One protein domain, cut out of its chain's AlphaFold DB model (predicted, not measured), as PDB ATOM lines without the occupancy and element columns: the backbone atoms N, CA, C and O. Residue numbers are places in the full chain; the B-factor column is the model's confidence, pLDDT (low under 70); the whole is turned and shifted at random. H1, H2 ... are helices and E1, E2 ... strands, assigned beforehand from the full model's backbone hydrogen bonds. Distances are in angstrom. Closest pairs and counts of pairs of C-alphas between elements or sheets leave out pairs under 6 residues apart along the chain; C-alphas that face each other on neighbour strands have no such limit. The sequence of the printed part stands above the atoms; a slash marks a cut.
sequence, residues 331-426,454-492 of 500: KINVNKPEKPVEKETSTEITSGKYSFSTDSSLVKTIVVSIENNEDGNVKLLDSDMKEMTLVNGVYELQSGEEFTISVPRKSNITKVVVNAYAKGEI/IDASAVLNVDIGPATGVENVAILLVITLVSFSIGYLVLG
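What this domain is: This is residues 331 to 426 and 454 to 492 of the 500 residues of the protein "TED domain-containing protein" of Clostridium sp. CAG:1000 (UniProt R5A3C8). A compact body of two strongly twisted sheets, partly face to face like a loose sandwich, has one long arm: residues 470 to 492, mostly H1, stick out free of it. One sheet is branched, with E1, E2, E3, E5 and E7; the other runs E6, E4, E8, E9, and the neighbour strands of both are antiparallel. The printed part has 135 residues, with nine named strands, E1 to E9, followed by one named helix, H1; the class is mixed, helices and strands. The whole is only just loose, close to extended, with a radius of gyration of the C-alphas of 20.8 A, and the arm makes the length in its spans of 78 by 26 by 26 A.

Where its parts are: E1, residues 332 to 335, begins at C-alpha 332, (119.586, 85.304, 85.030). E2 is residues 341 to 344, and E3, the longest strand by residues, is residues 348 to 358, 30.3 A long. E4 is residues 365 to 370, 16.5 A, E5 residues 379 to 381 and E6 residues 394 to 398, 13.4 A. E7 is residues 402 to 408, 20.5 A, E8 residues 415 to 424, 28.3 A, and E9 residues 454 to 463, 28.7 A. H1, residues 473 to 492, is 28.0 A long and ends at C-alpha 492, (159.830, 110.720, 39.418).

How they stand to each other: In the branched sheet E1 and E2 lie on one side of E3, and E7 on the other side. N 333 and O 357 of E1 and E3 are 2.8 A apart, within hydrogen-bond range. E2 and E3 are a hairpin, with N 341 and O 352 at 2.7 A. E3 and E7 have N 403 and O 354 at 2.8 A; E5, on the other side of E7 from E3, has N 381 and O 404 at 2.8 A. In the other sheet E6 and E9 are edge strands. E6 and E4 have N 395 and O 368 at 2.8 A, E4 and E8 N 367 and O 421 at 2.7 A, and E8 and E9 N 418 and O 460 at 2.9 A. Between the sheets, the closest C-alphas of E1 and E9 are those of Ile 332 and Ala 458, 5.8 A apart, and E3 is near E6. H1 is not on either sheet, and every O i to N i+4 pair in it is within hydrogen-bond range.

The domain as a whole: The two C-alphas farthest apart are those of Glu 425 and Gly 492, 78.2 A. Without the free stretch, the body of 112 residues spans 45 by 31 by 25 A. Residues 427 to 453 are not printed, and C-alphas 426 and 454 are 6.1 A apart across the cut. The link from E5 to E6, 12 residues, is long. The mean pLDDT of the printed part is 77.7; 35 residues are under 70, among them residues 359 to 364 and 465 to 477.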
ATOM      1  N   LYS A 331     119.445  81.509  87.882       69.38
ATOM      2  CA  LYS A 331     120.269  82.057  86.828       69.38
ATOM      3  C   LYS A 331     119.474  83.126  86.101       69.38
ATOM      4  O   LYS A 331     118.385  82.871  85.591       69.38
ATOM      5  N   ILE A 332     120.049  84.323  86.008       78.56
ATOM      6  CA  ILE A 332     119.586  85.304  85.030       78.56
ATOM      7  C   ILE A 332     120.192  84.912  83.683       78.56
ATOM      8  O   ILE A 332     121.410  84.922  83.495       78.56
ATOM      9  N   ASN A 333     119.334  84.548  82.741       83.50
ATOM     10  CA  ASN A 333     119.696  84.326  81.355       83.50
ATOM     11  C   ASN A 333     119.639  85.657  80.607       83.50
ATOM     12  O   ASN A 333     118.660  86.399  80.692       83.50
ATOM     13  N   VAL A 334     120.707  85.951  79.868       91.06
ATOM     14  CA  VAL A 334     120.781  87.115  78.985       91.06
ATOM     15  C   VAL A 334     120.323  86.683  77.601       91.06
ATOM     16  O   VAL A 334     121.040  85.954  76.914       91.06
ATOM     17  N   ASN A 335     119.147  87.138  77.183       89.00
ATOM     18  CA  ASN A 335     118.605  86.815  75.873       89.00
ATOM     19  C   ASN A 335     118.996  87.920  74.893       89.00
ATOM     20  O   ASN A 335     118.587  89.076  75.028       89.00
ATOM     21  N   LYS A 336     119.822  87.552  73.911       89.94
ATOM     22  CA  LYS A 336     120.210  88.430  72.808       89.94
ATOM     23  C   LYS A 336     119.461  88.006  71.542       89.94
ATOM     24  O   LYS A 336     119.407  86.805  71.271       89.94
ATOM     25  N   PRO A 337     118.924  88.947  70.753       82.06
ATOM     26  CA  PRO A 337     118.379  88.621  69.441       82.06
ATOM     27  C   PRO A 337     119.517  88.168  68.513       82.06
ATOM     28  O   PRO A 337     120.631  88.684  68.608       82.06
ATOM     29  N   GLU A 338     119.248  87.235  67.588       75.88
ATOM     30  CA  GLU A 338     120.247  86.780  66.595       75.88
ATOM     31  C   GLU A 338     120.823  87.941  65.773       75.88
ATOM     32  O   GLU A 338     121.993  87.931  65.391       75.88
ATOM     33  N   LYS A 339     119.987  88.950  65.510       76.62
ATOM     34  CA  LYS A 339     120.367  90.228  64.915       76.62
ATOM     35  C   LYS A 339     119.682  91.343  65.701       76.62
ATOM     36  O   LYS A 339     118.452  91.418  65.650       76.62
ATOM     37  N   PRO A 340     120.431  92.186  66.427       73.31
ATOM     38  CA  PRO A 340     119.861  93.372  67.041       73.31
ATOM     39  C   PRO A 340     119.209  94.263  65.978       73.31
ATOM     40  O   PRO A 340     119.763  94.484  64.902       73.31
ATOM     41  N   VAL A 341     118.005  94.749  66.266       69.19
ATOM     42  CA  VAL A 341     117.336  95.790  65.496       69.19
ATOM     43  C   VAL A 341     118.053  97.096  65.797       69.19
ATOM     44  O   VAL A 341     117.814  97.729  66.825       69.19
ATOM     45  N   GLU A 342     118.949  97.478  64.896       77.62
ATOM     46  CA  GLU A 342     119.639  98.757  64.958       77.62
ATOM     47  C   GLU A 342     118.885  99.810  64.150       77.62
ATOM     48  O   GLU A 342     118.503  99.593  62.996       77.62
ATOM     49  N   LYS A 343     118.668 100.972  64.763       81.00
ATOM     50  CA  LYS A 343     118.086 102.132  64.091       81.00
ATOM     51  C   LYS A 343     118.867 103.374  64.473       81.00
ATOM     52  O   LYS A 343     119.054 103.666  65.650       81.00
ATOM     53  N   GLU A 344     119.285 104.118  63.461       79.69
ATOM     54  CA  GLU A 344     119.948 105.405  63.622       79.69
ATOM     55  C   GLU A 344     119.001 106.521  63.178       79.69
ATOM     56  O   GLU A 344     118.331 106.436  62.145       79.69
ATOM     57  N   THR A 345     118.927 107.577  63.980       81.06
ATOM     58  CA  THR A 345     118.167 108.794  63.680       81.06
ATOM     59  C   THR A 345     119.106 110.000  63.632       81.06
ATOM     60  O   THR A 345     120.327 109.874  63.714       81.06
ATOM     61  N   SER A 346     118.578 111.214  63.470       78.00
ATOM     62  CA  SER A 346     119.403 112.425  63.575       78.00
ATOM     63  C   SER A 346     119.954 112.653  64.989       78.00
ATOM     64  O   SER A 346     120.951 113.360  65.131       78.00
ATOM     65  N   THR A 347     119.342 112.059  66.016       82.62
ATOM     66  CA  THR A 347     119.627 112.352  67.429       82.62
ATOM     67  C   THR A 347     120.115 111.150  68.229       82.62
ATOM     68  O   THR A 347     120.902 111.341  69.152       82.62
ATOM     69  N   GLU A 348     119.710 109.930  67.879       86.94
ATOM     70  CA  GLU A 348     119.939 108.723  68.689       86.94
ATOM     71  C   GLU A 348     120.292 107.493  67.842       86.94
ATOM     72  O   GLU A 348     119.895 107.396  66.674       86.94
ATOM     73  N   ILE A 349     120.999 106.551  68.467       88.00
ATOM     74  CA  ILE A 349     121.244 105.190  67.980       88.00
ATOM     75  C   ILE A 349     120.559 104.230  68.955       88.00
ATOM     76  O   ILE A 349     120.814 104.290  70.158       88.00
ATOM     77  N   THR A 350     119.706 103.340  68.446       90.38
ATOM     78  CA  THR A 350     119.022 102.325  69.256       90.38
ATOM     79  C   THR A 350     119.435 100.916  68.855       90.38
ATOM     80  O   THR A 350     119.539 100.650  67.659       90.38
ATOM     81  N   SER A 351     119.598 100.017  69.828       89.50
ATOM     82  CA  SER A 351     119.900  98.594  69.617       89.50
ATOM     83  C   SER A 351     119.113  97.720  70.603       89.50
ATOM     84  O   SER A 351     119.094  97.989  71.804       89.50
ATOM     85  N   GLY A 352     118.408  96.704  70.105       88.12
ATOM     86  CA  GLY A 352     117.493  95.835  70.871       88.12
ATOM     87  C   GLY A 352     117.019  94.661  70.011       88.12
ATOM     88  O   GLY A 352     117.524  94.469  68.917       88.12
ATOM     89  N   LYS A 353     116.069  93.799  70.369       90.06
ATOM     90  CA  LYS A 353     115.268  93.625  71.583       90.06
ATOM     91  C   LYS A 353     115.981  92.662  72.538       90.06
ATOM     92  O   LYS A 353     116.033  91.464  72.269       90.06
ATOM     93  N   TYR A 354     116.569  93.173  73.610       93.81
ATOM     94  CA  TYR A 354     117.212  92.345  74.634       93.81
ATOM     95  C   TYR A 354     116.205  91.978  75.719       93.81
ATOM     96  O   TYR A 354     115.248  92.711  75.935       93.81
ATOM     97  N   SER A 355     116.430  90.882  76.439       91.81
ATOM     98  CA  SER A 355     115.695  90.623  77.678       91.81
ATOM     99  C   SER A 355     116.548  89.874  78.689       91.81
ATOM    100  O   SER A 355     117.488  89.153  78.339       91.81
ATOM    101  N   PHE A 356     116.201  90.036  79.960       90.25
ATOM    102  CA  PHE A 356     116.684  89.174  81.029       90.25
ATOM    103  C   PHE A 356     115.541  88.258  81.443       90.25
ATOM    104  O   PHE A 356     114.449  88.727  81.757       90.25
ATOM    105  N   SER A 357     115.773  86.951  81.443       84.50
ATOM    106  CA  SER A 357     114.816  85.978  81.973       84.50
ATOM    107  C   SER A 357     115.446  85.190  83.104       84.50
ATOM    108  O   SER A 357     116.667  85.069  83.187       84.50
ATOM    109  N   THR A 358     114.621  84.637  83.982       72.12
ATOM    110  CA  THR A 358     115.093  83.699  84.999       72.12
ATOM    111  C   THR A 358     114.521  82.313  84.752       72.12
ATOM    112  O   THR A 358     113.454  82.155  84.160       72.12
ATOM    113  N   ASP A 359     115.244  81.302  85.210       64.00
ATOM    114  CA  ASP A 359     114.762  79.924  85.297       64.00
ATOM    115  C   ASP A 359     113.830  79.690  86.504       64.00
ATOM    116  O   ASP A 359     113.320  78.584  86.686       64.00
ATOM    117  N   SER A 360     113.554  80.726  87.307       60.06
ATOM    118  CA  SER A 360     112.739  80.635  88.514       60.06
ATOM    119  C   SER A 360     111.500  81.519  88.462       60.06
ATOM    120  O   SER A 360     111.565  82.744  88.503       60.06
ATOM    121  N   SER A 361     110.335  80.879  88.552       56.06
ATOM    122  CA  SER A 361     109.044  81.562  88.742       56.06
ATOM    123  C   SER A 361     108.940  82.415  90.023       56.06
ATOM    124  O   SER A 361     107.957  83.134  90.193       56.06
ATOM    125  N   LEU A 362     109.917  82.325  90.935       52.25
ATOM    126  CA  LEU A 362     109.950  83.098  92.180       52.25
ATOM    127  C   LEU A 362     110.488  84.523  91.974       52.25
ATOM    128  O   LEU A 362     110.192  85.401  92.782       52.25
ATOM    129  N   VAL A 363     111.234  84.782  90.893       61.75
ATOM    130  CA  VAL A 363     111.709  86.134  90.561       61.75
ATOM    131  C   VAL A 363     110.655  86.841  89.724       61.75
ATOM    132  O   VAL A 363     110.511  86.581  88.530       61.75
ATOM    133  N   LYS A 364     109.914  87.756  90.356       63.97
ATOM    134  CA  LYS A 364     108.925  88.595  89.658       63.97
ATOM    135  C   LYS A 364     109.548  89.833  89.017       63.97
ATOM    136  O   LYS A 364     109.106  90.234  87.945       63.97
ATOM    137  N   THR A 365     110.584  90.380  89.649       78.44
ATOM    138  CA  THR A 365     111.240  91.623  89.234       78.44
ATOM    139  C   THR A 365     112.749  91.422  89.157       78.44
ATOM    140  O   THR A 365     113.357  90.869  90.075       78.44
ATOM    141  N   ILE A 366     113.353  91.885  88.067       84.88
ATOM    142  CA  ILE A 366     114.794  91.962  87.838       84.88
ATOM    143  C   ILE A 366     115.177  93.442  87.881       84.88
ATOM    144  O   ILE A 366     114.647  94.255  87.127       84.88
ATOM    145  N   VAL A 367     116.099  93.788  88.769       89.75
ATOM    146  CA  VAL A 367     116.683  95.123  88.888       89.75
ATOM    147  C   VAL A 367     117.779  95.263  87.841       89.75
ATOM    148  O   VAL A 367     118.697  94.451  87.780       89.75
ATOM    149  N   VAL A 368     117.709  96.293  87.013       91.94
ATOM    150  CA  VAL A 368     118.658  96.535  85.928       91.94
ATOM    151  C   VAL A 368     119.305  97.902  86.109       91.94
ATOM    152  O   VAL A 368     118.633  98.899  86.341       91.94
ATOM    153  N   SER A 369     120.624  97.964  85.988       92.75
ATOM    154  CA  SER A 369     121.406  99.201  86.033       92.75
ATOM    155  C   SER A 369     122.332  99.286  84.828       92.75
ATOM    156  O   SER A 369     122.694  98.271  84.230       92.75
ATOM    157  N   ILE A 370     122.713 100.504  84.460       93.00
ATOM    158  CA  ILE A 370     123.656 100.759  83.373       93.00
ATOM    159  C   ILE A 370     124.942 101.290  83.999       93.00
ATOM    160  O   ILE A 370     124.914 102.266  84.749       93.00
ATOM    161  N   GLU A 371     126.063 100.633  83.716       90.56
ATOM    162  CA  GLU A 371     127.362 101.031  84.253       90.56
ATOM    163  C   GLU A 371     127.806 102.382  83.674       90.56
ATOM    164  O   GLU A 371     127.634 102.633  82.481       90.56
ATOM    165  N   ASN A 372     128.409 103.237  84.508       84.31
ATOM    166  CA  ASN A 372     128.950 104.546  84.117       84.31
ATOM    167  C   ASN A 372     127.929 105.474  83.419       84.31
ATOM    168  O   ASN A 372     128.289 106.241  82.528       84.31
ATOM    169  N   ASN A 373     126.654 105.413  83.821       87.75
ATOM    170  CA  ASN A 373     125.565 106.216  83.252       87.75
ATOM    171  C   ASN A 373     125.079 107.336  84.194       87.75
ATOM    172  O   ASN A 373     123.880 107.589  84.301       87.75
ATOM    173  N   GLU A 374     125.998 107.994  84.901       75.75
ATOM    174  CA  GLU A 374     125.675 109.040  85.890       75.75
ATOM    175  C   GLU A 374     124.930 110.234  85.266       75.75
ATOM    176  O   GLU A 374     124.025 110.795  85.880       75.75
ATOM    177  N   ASP A 375     125.248 110.559  84.011       78.88
ATOM    178  CA  ASP A 375     124.631 111.658  83.259       78.88
ATOM    179  C   ASP A 375     123.275 111.287  82.624       78.88
ATOM    180  O   ASP A 375     122.644 112.125  81.978       78.88
ATOM    181  N   GLY A 376     122.827 110.029  82.745       82.62
ATOM    182  CA  GLY A 376     121.553 109.554  82.183       82.62
ATOM    183  C   GLY A 376     121.487 109.566  80.650       82.62
ATOM    184  O   GLY A 376     120.400 109.593  80.071       82.62
ATOM    185  N   ASN A 377     122.643 109.573  79.982       86.88
ATOM    186  CA  ASN A 377     122.728 109.632  78.525       86.88
ATOM    187  C   ASN A 377     122.237 108.335  77.869       86.88
ATOM    188  O   ASN A 377     121.629 108.388  76.806       86.88
ATOM    189  N   VAL A 378     122.478 107.180  78.489       91.06
ATOM    190  CA  VAL A 378     121.982 105.886  78.009       91.06
ATOM    191  C   VAL A 378     120.622 105.595  78.634       91.06
ATOM    192  O   VAL A 378     120.453 105.730  79.847       91.06
ATOM    193  N   LYS A 379     119.662 105.158  77.819       93.50
ATOM    194  CA  LYS A 379     118.288 104.874  78.252       93.50
ATOM    195  C   LYS A 379     117.848 103.480  77.836       93.50
ATOM    196  O   LYS A 379     118.276 102.979  76.796       93.50
ATOM    197  N   LEU A 380     116.953 102.883  78.622       94.62
ATOM    198  CA  LEU A 380     116.195 101.703  78.210       94.62
ATOM    199  C   LEU A 380     114.825 102.138  77.690       94.62
ATOM    200  O   LEU A 380     114.144 102.947  78.321       94.62
ATOM    201  N   LEU A 381     114.443 101.612  76.534       93.75
ATOM    202  CA  LEU A 381     113.142 101.803  75.909       93.75
ATOM    203  C   LEU A 381     112.350 100.494  75.963       93.75
ATOM    204  O   LEU A 381     112.922  99.424  75.739       93.75
ATOM    205  N   ASP A 382     111.051 100.590  76.222       92.06
ATOM    206  CA  ASP A 382     110.120  99.463  76.207       92.06
ATOM    207  C   ASP A 382     109.830  98.961  74.776       92.06
ATOM    208  O   ASP A 382     110.369  99.455  73.777       92.06
ATOM    209  N   SER A 383     108.947  97.966  74.658       87.50
ATOM    210  CA  SER A 383     108.522  97.410  73.367       87.50
ATOM    211  C   SER A 383     107.816  98.414  72.446       87.50
ATOM    212  O   SER A 383     107.786  98.197  71.231       87.50
ATOM    213  N   ASP A 384     107.271  99.499  73.001       90.19
ATOM    214  CA  ASP A 384     106.609 100.593  72.285       90.19
ATOM    215  C   ASP A 384     107.576 101.753  71.969       90.19
ATOM    216  O   ASP A 384     107.146 102.808  71.491       90.19
ATOM    217  N   MET A 385     108.882 101.569  72.206       88.38
ATOM    218  CA  MET A 385     109.938 102.577  72.043       88.38
ATOM    219  C   MET A 385     109.777 103.801  72.959       88.38
ATOM    220  O   MET A 385     110.249 104.893  72.628       88.38
ATOM    221  N   LYS A 386     109.123 103.642  74.113       92.12
ATOM    222  CA  LYS A 386     109.033 104.678  75.148       92.12
ATOM    223  C   LYS A 386     110.081 104.442  76.219       92.12
ATOM    224  O   LYS A 386     110.407 103.310  76.547       92.12
ATOM    225  N   GLU A 387     110.597 105.526  76.779       92.81
ATOM    226  CA  GLU A 387     111.568 105.458  77.866       92.81
ATOM    227  C   GLU A 387     110.979 104.753  79.092       92.81
ATOM    228  O   GLU A 387     109.912 105.124  79.590       92.81
ATOM    229  N   MET A 388     111.685 103.728  79.570       92.19
ATOM    230  CA  MET A 388     111.324 103.005  80.782       92.19
ATOM    231  C   MET A 388     111.554 103.889  82.010       92.19
ATOM    232  O   MET A 388     112.453 104.730  82.044       92.19
ATOM    233  N   THR A 389     110.746 103.686  83.050       89.06
ATOM    234  CA  THR A 389     110.852 104.486  84.275       89.06
ATOM    235  C   THR A 389     112.074 104.068  85.088       89.06
ATOM    236  O   THR A 389     112.241 102.893  85.410       89.06
ATOM    237  N   LEU A 390     112.902 105.047  85.449       85.94
ATOM    238  CA  LEU A 390     114.040 104.875  86.344       85.94
ATOM    239  C   LEU A 390     113.626 105.227  87.781       85.94
ATOM    240  O   LEU A 390     113.108 106.318  88.029       85.94
ATOM    241  N   VAL A 391     113.885 104.336  88.737       79.75
ATOM    242  CA  VAL A 391     113.597 104.537  90.165       79.75
ATOM    243  C   VAL A 391     114.894 104.353  90.943       79.75
ATOM    244  O   VAL A 391     115.514 103.301  90.882       79.75
ATOM    245  N   ASN A 392     115.339 105.383  91.669       79.19
ATOM    246  CA  ASN A 392     116.575 105.346  92.471       79.19
ATOM    247  C   ASN A 392     117.828 104.865  91.700       79.19
ATOM    248  O   ASN A 392     118.677 104.175  92.260       79.19
ATOM    249  N   GLY A 393     117.949 105.222  90.416       80.44
ATOM    250  CA  GLY A 393     119.112 104.870  89.589       80.44
ATOM    251  C   GLY A 393     119.082 103.462  88.983       80.44
ATOM    252  O   GLY A 393     120.056 103.061  88.350       80.44
ATOM    253  N   VAL A 394     117.976 102.725  89.134       88.12
ATOM    254  CA  VAL A 394     117.777 101.398  88.536       88.12
ATOM    255  C   VAL A 394     116.438 101.305  87.799       88.12
ATOM    256  O   VAL A 394     115.504 102.060  88.070       88.12
ATOM    257  N   TYR A 395     116.352 100.380  86.852       90.62
ATOM    258  CA  TYR A 395     115.125  99.963  86.181       90.62
ATOM    259  C   TYR A 395     114.608  98.674  86.824       90.62
ATOM    260  O   TYR A 395     115.396  97.819  87.225       90.62
ATOM    261  N   GLU A 396     113.293  98.506  86.891       88.38
ATOM    262  CA  GLU A 396     112.653  97.274  87.358       88.38
ATOM    263  C   GLU A 396     111.925  96.618  86.186       88.38
ATOM    264  O   GLU A 396     111.002  97.206  85.629       88.38
ATOM    265  N   LEU A 397     112.367  95.421  85.794       88.12
ATOM    266  CA  LEU A 397     111.830  94.679  84.651       88.12
ATOM    267  C   LEU A 397     111.181  93.376  85.114       88.12
ATOM    268  O   LEU A 397     111.678  92.712  86.028       88.12
ATOM    269  N   GLN A 398     110.110  92.955  84.449       85.56
ATOM    270  CA  GLN A 398     109.580  91.602  84.602       85.56
ATOM    271  C   GLN A 398     110.492  90.580  83.913       85.56
ATOM    272  O   GLN A 398     111.162  90.869  82.920       85.56
ATOM    273  N   SER A 399     110.516  89.344  84.419       81.94
ATOM    274  CA  SER A 399     111.288  88.268  83.785       81.94
ATOM    275  C   SER A 399     110.808  88.025  82.350       81.94
ATOM    276  O   SER A 399     109.668  87.620  82.130       81.94
ATOM    277  N   GLY A 400     111.706  88.209  81.383       85.19
ATOM    278  CA  GLY A 400     111.433  88.079  79.952       85.19
ATOM    279  C   GLY A 400     110.935  89.359  79.275       85.19
ATOM    280  O   GLY A 400     110.728  89.328  78.065       85.19
ATOM    281  N   GLU A 401     110.775  90.465  80.007       90.44
ATOM    282  CA  GLU A 401     110.411  91.764  79.433       90.44
ATOM    283  C   GLU A 401     111.503  92.255  78.468       90.44
ATOM    284  O   GLU A 401     112.696  92.248  78.791       90.44
ATOM    285  N   GLU A 402     111.092  92.627  77.253       92.81
ATOM    286  CA  GLU A 402     111.996  93.099  76.207       92.81
ATOM    287  C   GLU A 402     112.313  94.587  76.381       92.81
ATOM    288  O   GLU A 402     111.416  95.398  76.606       92.81
ATOM    289  N   PHE A 403     113.575  94.959  76.178       94.06
ATOM    290  CA  PHE A 403     114.024  96.346  76.167       94.06
ATOM    291  C   PHE A 403     114.986  96.636  75.008       94.06
ATOM    292  O   PHE A 403     115.660  95.752  74.464       94.06
ATOM    293  N   THR A 404     115.064  97.911  74.641       94.12
ATOM    294  CA  THR A 404     115.973  98.456  73.625       94.12
ATOM    295  C   THR A 404     116.856  99.523  74.261       94.12
ATOM    296  O   THR A 404     116.366 100.390  74.974       94.12
ATOM    297  N   ILE A 405     118.162  99.482  74.015       93.94
ATOM    298  CA  ILE A 405     119.102 100.497  74.500       93.94
ATOM    299  C   ILE A 405     119.084 101.677  73.526       93.94
ATOM    300  O   ILE A 405     119.217 101.461  72.322       93.94
ATOM    301  N   SER A 406     118.953 102.904  74.032       92.25
ATOM    302  CA  SER A 406     119.134 104.147  73.273       92.25
ATOM    303  C   SER A 406     120.347 104.919  73.784       92.25
ATOM    304  O   SER A 406     120.528 105.067  74.997       92.25
ATOM    305  N   VAL A 407     121.169 105.419  72.859       91.00
ATOM    306  CA  VAL A 407     122.275 106.341  73.147       91.00
ATOM    307  C   VAL A 407     122.196 107.588  72.260       91.00
ATOM    308  O   VAL A 407     121.756 107.501  71.106       91.00
ATOM    309  N   PRO A 408     122.694 108.752  72.717       87.88
ATOM    310  CA  PRO A 408     122.782 109.942  71.890       87.88
ATOM    311  C   PRO A 408     123.794 109.715  70.770       87.88
ATOM    312  O   PRO A 408     124.930 109.300  71.010       87.88
ATOM    313  N   ARG A 409     123.419 110.063  69.540       82.31
ATOM    314  CA  ARG A 409     124.250 109.847  68.348       82.31
ATOM    315  C   ARG A 409     125.608 110.547  68.418       82.31
ATOM    316  O   ARG A 409     126.589 110.044  67.893       82.31
ATOM    317  N   LYS A 410     125.664 111.721  69.052       78.38
ATOM    318  CA  LYS A 410     126.892 112.523  69.201       78.38
ATOM    319  C   LYS A 410     127.736 112.128  70.419       78.38
ATOM    320  O   LYS A 410     128.629 112.881  70.799       78.38
ATOM    321  N   SER A 411     127.420 111.016  71.081       74.00
ATOM    322  CA  SER A 411     128.178 110.546  72.239       74.00
ATOM    323  C   SER A 411     129.383 109.707  71.807       74.00
ATOM    324  O   SER A 411     129.354 109.041  70.777       74.00
ATOM    325  N   ASN A 412     130.439 109.694  72.625       77.56
ATOM    326  CA  ASN A 412     131.591 108.803  72.435       77.56
ATOM    327  C   ASN A 412     131.318 107.375  72.960       77.56
ATOM    328  O   ASN A 412     132.255 106.623  73.228       77.56
ATOM    329  N   ILE A 413     130.048 107.013  73.178       81.44
ATOM    330  CA  ILE A 413     129.646 105.745  73.791       81.44
ATOM    331  C   ILE A 413     129.633 104.670  72.705       81.44
ATOM    332  O   ILE A 413     128.722 104.607  71.889       81.44
ATOM    333  N   THR A 414     130.652 103.816  72.710       81.19
ATOM    334  CA  THR A 414     130.788 102.688  71.770       81.19
ATOM    335  C   THR A 414     130.388 101.352  72.384       81.19
ATOM    336  O   THR A 414     130.155 100.381  71.671       81.19
ATOM    337  N   LYS A 415     130.297 101.296  73.715       87.56
ATOM    338  CA  LYS A 415     129.941 100.100  74.468       87.56
ATOM    339  C   LYS A 415     129.060 100.472  75.649       87.56
ATOM    340  O   LYS A 415     129.389 101.378  76.410       87.56
ATOM    341  N   VAL A 416     127.973  99.732  75.814       89.75
ATOM    342  CA  VAL A 416     127.060  99.835  76.949       89.75
ATOM    343  C   VAL A 416     127.121  98.536  77.742       89.75
ATOM    344  O   VAL A 416     127.005  97.440  77.184       89.75
ATOM    345  N   VAL A 417     127.320  98.665  79.053       92.94
ATOM    346  CA  VAL A 417     127.295  97.547  79.999       92.94
ATOM    347  C   VAL A 417     126.034  97.666  80.841       92.94
ATOM    348  O   VAL A 417     125.854  98.631  81.583       92.94
ATOM    349  N   VAL A 418     125.144  96.691  80.690       93.50
ATOM    350  CA  VAL A 418     123.885  96.605  81.427       93.50
ATOM    351  C   VAL A 418     124.005  95.473  82.440       93.50
ATOM    352  O   VAL A 418     124.163  94.308  82.071       93.50
ATOM    353  N   ASN A 419     123.935  95.823  83.717       92.25
ATOM    354  CA  ASN A 419     123.998  94.898  84.836       92.25
ATOM    355  C   ASN A 419     122.576  94.565  85.278       92.25
ATOM    356  O   ASN A 419     121.825  95.447  85.689       92.25
ATOM    357  N   ALA A 420     122.215  93.292  85.205       89.69
ATOM    358  CA  ALA A 420     120.982  92.775  85.762       89.69
ATOM    359  C   ALA A 420     121.266  92.084  87.084       89.69
ATOM    360  O   ALA A 420     122.246  91.353  87.232       89.69
ATOM    361  N   TYR A 421     120.360  92.293  88.015       83.50
ATOM    362  CA  TYR A 421     120.409  91.769  89.352       83.50
ATOM    363  C   TYR A 421     119.009  91.327  89.755       83.50
ATOM    364  O   TYR A 421     118.045  92.079  89.652       83.50
ATOM    365  N   ALA A 422     118.876  90.093  90.206       73.00
ATOM    366  CA  ALA A 422     117.616  89.574  90.700       73.00
ATOM    367  C   ALA A 422     117.755  89.376  92.201       73.00
ATOM    368  O   ALA A 422     118.483  88.482  92.636       73.00
ATOM    369  N   LYS A 423     117.000  90.163  92.979       56.78
ATOM    370  CA  LYS A 423     116.694  89.803  94.364       56.78
ATOM    371  C   LYS A 423     115.671  88.696  94.331       56.78
ATOM    372  O   LYS A 423     114.463  88.919  94.309       56.78
ATOM    373  N   GLY A 424     116.198  87.493  94.226       50.03
ATOM    374  CA  GLY A 424     115.422  86.297  94.408       50.03
ATOM    375  C   GLY A 424     115.519  85.818  95.839       50.03
ATOM    376  O   GLY A 424     116.394  86.172  96.627       50.03
ATOM    377  N   GLU A 425     114.591  84.944  96.127       45.97
ATOM    378  CA  GLU A 425     114.527  84.149  97.315       45.97
ATOM    379  C   GLU A 425     115.095  82.756  96.903       45.97
ATOM    380  O   GLU A 425     114.419  82.047  96.161       45.97
ATOM    381  N   ILE A 426     116.317  82.349  97.325       44.69
ATOM    382  CA  ILE A 426     116.837  80.953  97.193       44.69
ATOM    383  C   ILE A 426     117.398  80.379  98.490       44.69
ATOM    384  O   ILE A 426     117.832  81.058  99.409       44.69
ATOM    385  N   ILE A 454     119.382  86.196  97.363       52.53
ATOM    386  CA  ILE A 454     120.363  85.872  96.319       52.53
ATOM    387  C   ILE A 454     120.948  87.142  95.754       52.53
ATOM    388  O   ILE A 454     120.206  88.044  95.368       52.53
ATOM    389  N   ASP A 455     122.255  87.095  95.535       52.31
ATOM    390  CA  ASP A 455     122.916  87.918  94.542       52.31
ATOM    391  C   ASP A 455     123.064  87.154  93.216       52.31
ATOM    392  O   ASP A 455     124.115  86.590  92.913       52.31
ATOM    393  N   ALA A 456     121.989  87.078  92.421       68.38
ATOM    394  CA  ALA A 456     122.085  86.590  91.047       68.38
ATOM    395  C   ALA A 456     122.325  87.792  90.142       68.38
ATOM    396  O   ALA A 456     121.462  88.660  90.017       68.38
ATOM    397  N   SER A 457     123.494  87.835  89.511       82.38
ATOM    398  CA  SER A 457     123.869  88.904  88.593       82.38
ATOM    399  C   SER A 457     124.133  88.362  87.197       82.38
ATOM    400  O   SER A 457     124.775  87.322  87.038       82.38
ATOM    401  N   ALA A 458     123.717  89.104  86.183       88.38
ATOM    402  CA  ALA A 458     124.150  88.897  84.813       88.38
ATOM    403  C   ALA A 458     124.581  90.221  84.197       88.38
ATOM    404  O   ALA A 458     124.083  91.284  84.557       88.38
ATOM    405  N   VAL A 459     125.500  90.143  83.239       92.25
ATOM    406  CA  VAL A 459     126.019  91.315  82.540       92.25
ATOM    407  C   VAL A 459     125.740  91.164  81.054       92.25
ATOM    408  O   VAL A 459     126.173  90.203  80.412       92.25
ATOM    409  N   LEU A 460     125.034  92.135  80.491       93.19
ATOM    410  CA  LEU A 460     124.858  92.299  79.059       93.19
ATOM    411  C   LEU A 460     125.843  93.364  78.569       93.19
ATOM    412  O   LEU A 460     125.757  94.532  78.930       93.19
ATOM    413  N   ASN A 461     126.769  92.947  77.710       91.44
ATOM    414  CA  ASN A 461     127.620  93.855  76.949       91.44
ATOM    415  C   ASN A 461     127.006  94.050  75.559       91.44
ATOM    416  O   ASN A 461     126.762  93.050  74.863       91.44
ATOM    417  N   VAL A 462     126.779  95.308  75.185       87.38
ATOM    418  CA  VAL A 462     126.281  95.723  73.868       87.38
ATOM    419  C   VAL A 462     127.259  96.711  73.261       87.38
ATOM    420  O   VAL A 462     127.545  97.749  73.854       87.38
ATOM    421  N   ASP A 463     127.749  96.392  72.072       85.19
ATOM    422  CA  ASP A 463     128.478  97.347  71.250       85.19
ATOM    423  C   ASP A 463     127.443  98.211  70.518       85.19
ATOM    424  O   ASP A 463     126.513  97.681  69.907       85.19
ATOM    425  N   ILE A 464     127.554  99.534  70.642       76.50
ATOM    426  CA  ILE A 464     126.641 100.477  69.993       76.50
ATOM    427  C   ILE A 464     127.385 101.165  68.850       76.50
ATOM    428  O   ILE A 464     128.358 101.887  69.069       76.50
ATOM    429  N   GLY A 465     126.880 100.974  67.632       63.97
ATOM    430  CA  GLY A 465     127.386 101.625  66.428       63.97
ATOM    431  C   GLY A 465     128.572 100.903  65.775       63.97
ATOM    432  O   GLY A 465     129.187 100.008  66.361       63.97
ATOM    433  N   PRO A 466     128.888 101.255  64.517       48.16
ATOM    434  CA  PRO A 466     129.861 100.521  63.728       48.16
ATOM    435  C   PRO A 466     131.253 100.684  64.336       48.16
ATOM    436  O   PRO A 466     131.707 101.797  64.604       48.16
ATOM    437  N   ALA A 467     131.970  99.574  64.503       38.31
ATOM    438  CA  ALA A 467     133.403  99.598  64.741       38.31
ATOM    439  C   ALA A 467     134.087 100.302  63.558       38.31
ATOM    440  O   ALA A 467     134.360  99.670  62.544       38.31
ATOM    441  N   THR A 468     134.268 101.623  63.634       40.78
ATOM    442  CA  THR A 468     135.282 102.449  62.956       40.78
ATOM    443  C   THR A 468     134.962 103.926  63.196       40.78
ATOM    444  O   THR A 468     134.123 104.522  62.530       40.78
ATOM    445  N   GLY A 469     135.687 104.549  64.127       39.44
ATOM    446  CA  GLY A 469     135.727 106.004  64.302       39.44
ATOM    447  C   GLY A 469     136.444 106.707  63.144       39.44
ATOM    448  O   GLY A 469     137.459 107.366  63.350       39.44
ATOM    449  N   VAL A 470     135.955 106.540  61.916       41.00
ATOM    450  CA  VAL A 470     136.417 107.289  60.745       41.00
ATOM    451  C   VAL A 470     135.191 107.876  60.060       41.00
ATOM    452  O   VAL A 470     134.655 107.307  59.115       41.00
ATOM    453  N   GLU A 471     134.765 109.054  60.520       43.62
ATOM    454  CA  GLU A 471     133.625 109.794  59.955       43.62
ATOM    455  C   GLU A 471     133.796 110.164  58.471       43.62
ATOM    456  O   GLU A 471     132.856 110.640  57.847       43.62
ATOM    457  N   ASN A 472     134.962 109.934  57.862       48.75
ATOM    458  CA  ASN A 472     135.162 110.145  56.433       48.75
ATOM    459  C   ASN A 472     136.246 109.225  55.857       48.75
ATOM    460  O   ASN A 472     137.376 109.650  55.603       48.75
ATOM    461  N   VAL A 473     135.885 107.974  55.555       50.81
ATOM    462  CA  VAL A 473     136.719 107.076  54.729       50.81
ATOM    463  C   VAL A 473     137.113 107.758  53.409       50.81
ATOM    464  O   VAL A 473     138.234 107.593  52.940       50.81
ATOM    465  N   ALA A 474     136.243 108.614  52.862       52.44
ATOM    466  CA  ALA A 474     136.532 109.430  51.685       52.44
ATOM    467  C   ALA A 474     137.683 110.434  51.905       52.44
ATOM    468  O   ALA A 474     138.543 110.559  51.039       52.44
ATOM    469  N   ILE A 475     137.755 111.110  53.059       56.66
ATOM    470  CA  ILE A 475     138.841 112.060  53.362       56.66
ATOM    471  C   ILE A 475     140.152 111.311  53.605       56.66
ATOM    472  O   ILE A 475     141.190 111.743  53.111       56.66
ATOM    473  N   LEU A 476     140.119 110.161  54.290       56.81
ATOM    474  CA  LEU A 476     141.313 109.334  54.480       56.81
ATOM    475  C   LEU A 476     141.841 108.805  53.136       56.81
ATOM    476  O   LEU A 476     143.044 108.868  52.880       56.81
ATOM    477  N   LEU A 477     140.950 108.363  52.241       65.50
ATOM    478  CA  LEU A 477     141.307 107.933  50.888       65.50
ATOM    479  C   LEU A 477     141.905 109.090  50.071       65.50
ATOM    480  O   LEU A 477     142.928 108.904  49.416       65.50
ATOM    481  N   VAL A 478     141.324 110.293  50.159       70.94
ATOM    482  CA  VAL A 478     141.834 111.506  49.495       70.94
ATOM    483  C   VAL A 478     143.210 111.902  50.033       70.94
ATOM    484  O   VAL A 478     144.120 112.123  49.240       70.94
ATOM    485  N   ILE A 479     143.410 111.929  51.354       73.69
ATOM    486  CA  ILE A 479     144.715 112.234  51.969       73.69
ATOM    487  C   ILE A 479     145.764 111.200  51.539       73.69
ATOM    488  O   ILE A 479     146.891 111.569  51.202       73.69
ATOM    489  N   THR A 480     145.395 109.918  51.489       73.12
ATOM    490  CA  THR A 480     146.302 108.837  51.073       73.12
ATOM    491  C   THR A 480     146.672 108.959  49.592       73.12
ATOM    492  O   THR A 480     147.853 108.880  49.254       73.12
ATOM    493  N   LEU A 481     145.702 109.236  48.713       75.06
ATOM    494  CA  LEU A 481     145.918 109.454  47.275       75.06
ATOM    495  C   LEU A 481     146.779 110.689  46.995       75.06
ATOM    496  O   LEU A 481     147.696 110.619  46.175       75.06
ATOM    497  N   VAL A 482     146.524 111.805  47.683       76.12
ATOM    498  CA  VAL A 482     147.324 113.033  47.556       76.12
ATOM    499  C   VAL A 482     148.759 112.784  48.025       76.12
ATOM    500  O   VAL A 482     149.702 113.140  47.321       76.12
ATOM    501  N   SER A 483     148.941 112.092  49.152       74.50
ATOM    502  CA  SER A 483     150.269 111.760  49.686       74.50
ATOM    503  C   SER A 483     151.055 110.830  48.754       74.50
ATOM    504  O   SER A 483     152.234 111.073  48.494       74.50
ATOM    505  N   PHE A 484     150.403 109.812  48.177       72.81
ATOM    506  CA  PHE A 484     151.017 108.926  47.179       72.81
ATOM    507  C   PHE A 484     151.367 109.662  45.882       72.81
ATOM    508  O   PHE A 484     152.439 109.440  45.321       72.81
ATOM    509  N   SER A 485     150.501 110.568  45.426       69.31
ATOM    510  CA  SER A 485     150.723 111.358  44.207       69.31
ATOM    511  C   SER A 485     151.910 112.311  44.358       69.31
ATOM    512  O   SER A 485     152.743 112.407  43.457       69.31
ATOM    513  N   ILE A 486     152.040 112.967  45.517       73.56
ATOM    514  CA  ILE A 486     153.195 113.818  45.842       73.56
ATOM    515  C   ILE A 486     154.470 112.967  45.946       73.56
ATOM    516  O   ILE A 486     155.491 113.329  45.363       73.56
ATOM    517  N   GLY A 487     154.414 111.811  46.616       66.06
ATOM    518  CA  GLY A 487     155.548 110.885  46.708       66.06
ATOM    519  C   GLY A 487     156.021 110.375  45.341       66.06
ATOM    520  O   GLY A 487     157.222 110.361  45.067       66.06
ATOM    521  N   TYR A 488     155.086 110.035  44.452       67.31
ATOM    522  CA  TYR A 488     155.372 109.599  43.084       67.31
ATOM    523  C   TYR A 488     156.001 110.716  42.237       67.31
ATOM    524  O   TYR A 488     156.964 110.472  41.512       67.31
ATOM    525  N   LEU A 489     155.525 111.959  42.371       63.66
ATOM    526  CA  LEU A 489     156.108 113.125  41.696       63.66
ATOM    527  C   LEU A 489     157.536 113.424  42.169       63.66
ATOM    528  O   LEU A 489     158.414 113.679  41.344       63.66
ATOM    529  N   VAL A 490     157.794 113.354  43.477       65.81
ATOM    530  CA  VAL A 490     159.125 113.607  44.055       65.81
ATOM    531  C   VAL A 490     160.126 112.512  43.665       65.81
ATOM    532  O   VAL A 490     161.278 112.815  43.345       65.81
ATOM    533  N   LEU A 491     159.700 111.246  43.625       57.31
ATOM    534  CA  LEU A 491     160.534 110.130  43.162       57.31
ATOM    535  C   LEU A 491     160.747 110.153  41.640       57.31
ATOM    536  O   LEU A 491     161.854 109.884  41.175       57.31
ATOM    537  N   GLY A 492     159.733 110.549  40.868       56.31
ATOM    538  CA  GLY A 492     159.830 110.720  39.418       56.31
ATOM    539  C   GLY A 492     160.763 111.861  38.997       56.31
ATOM    540  O   GLY A 492     161.424 111.759  37.965       56.31
TER     541      GLY A 492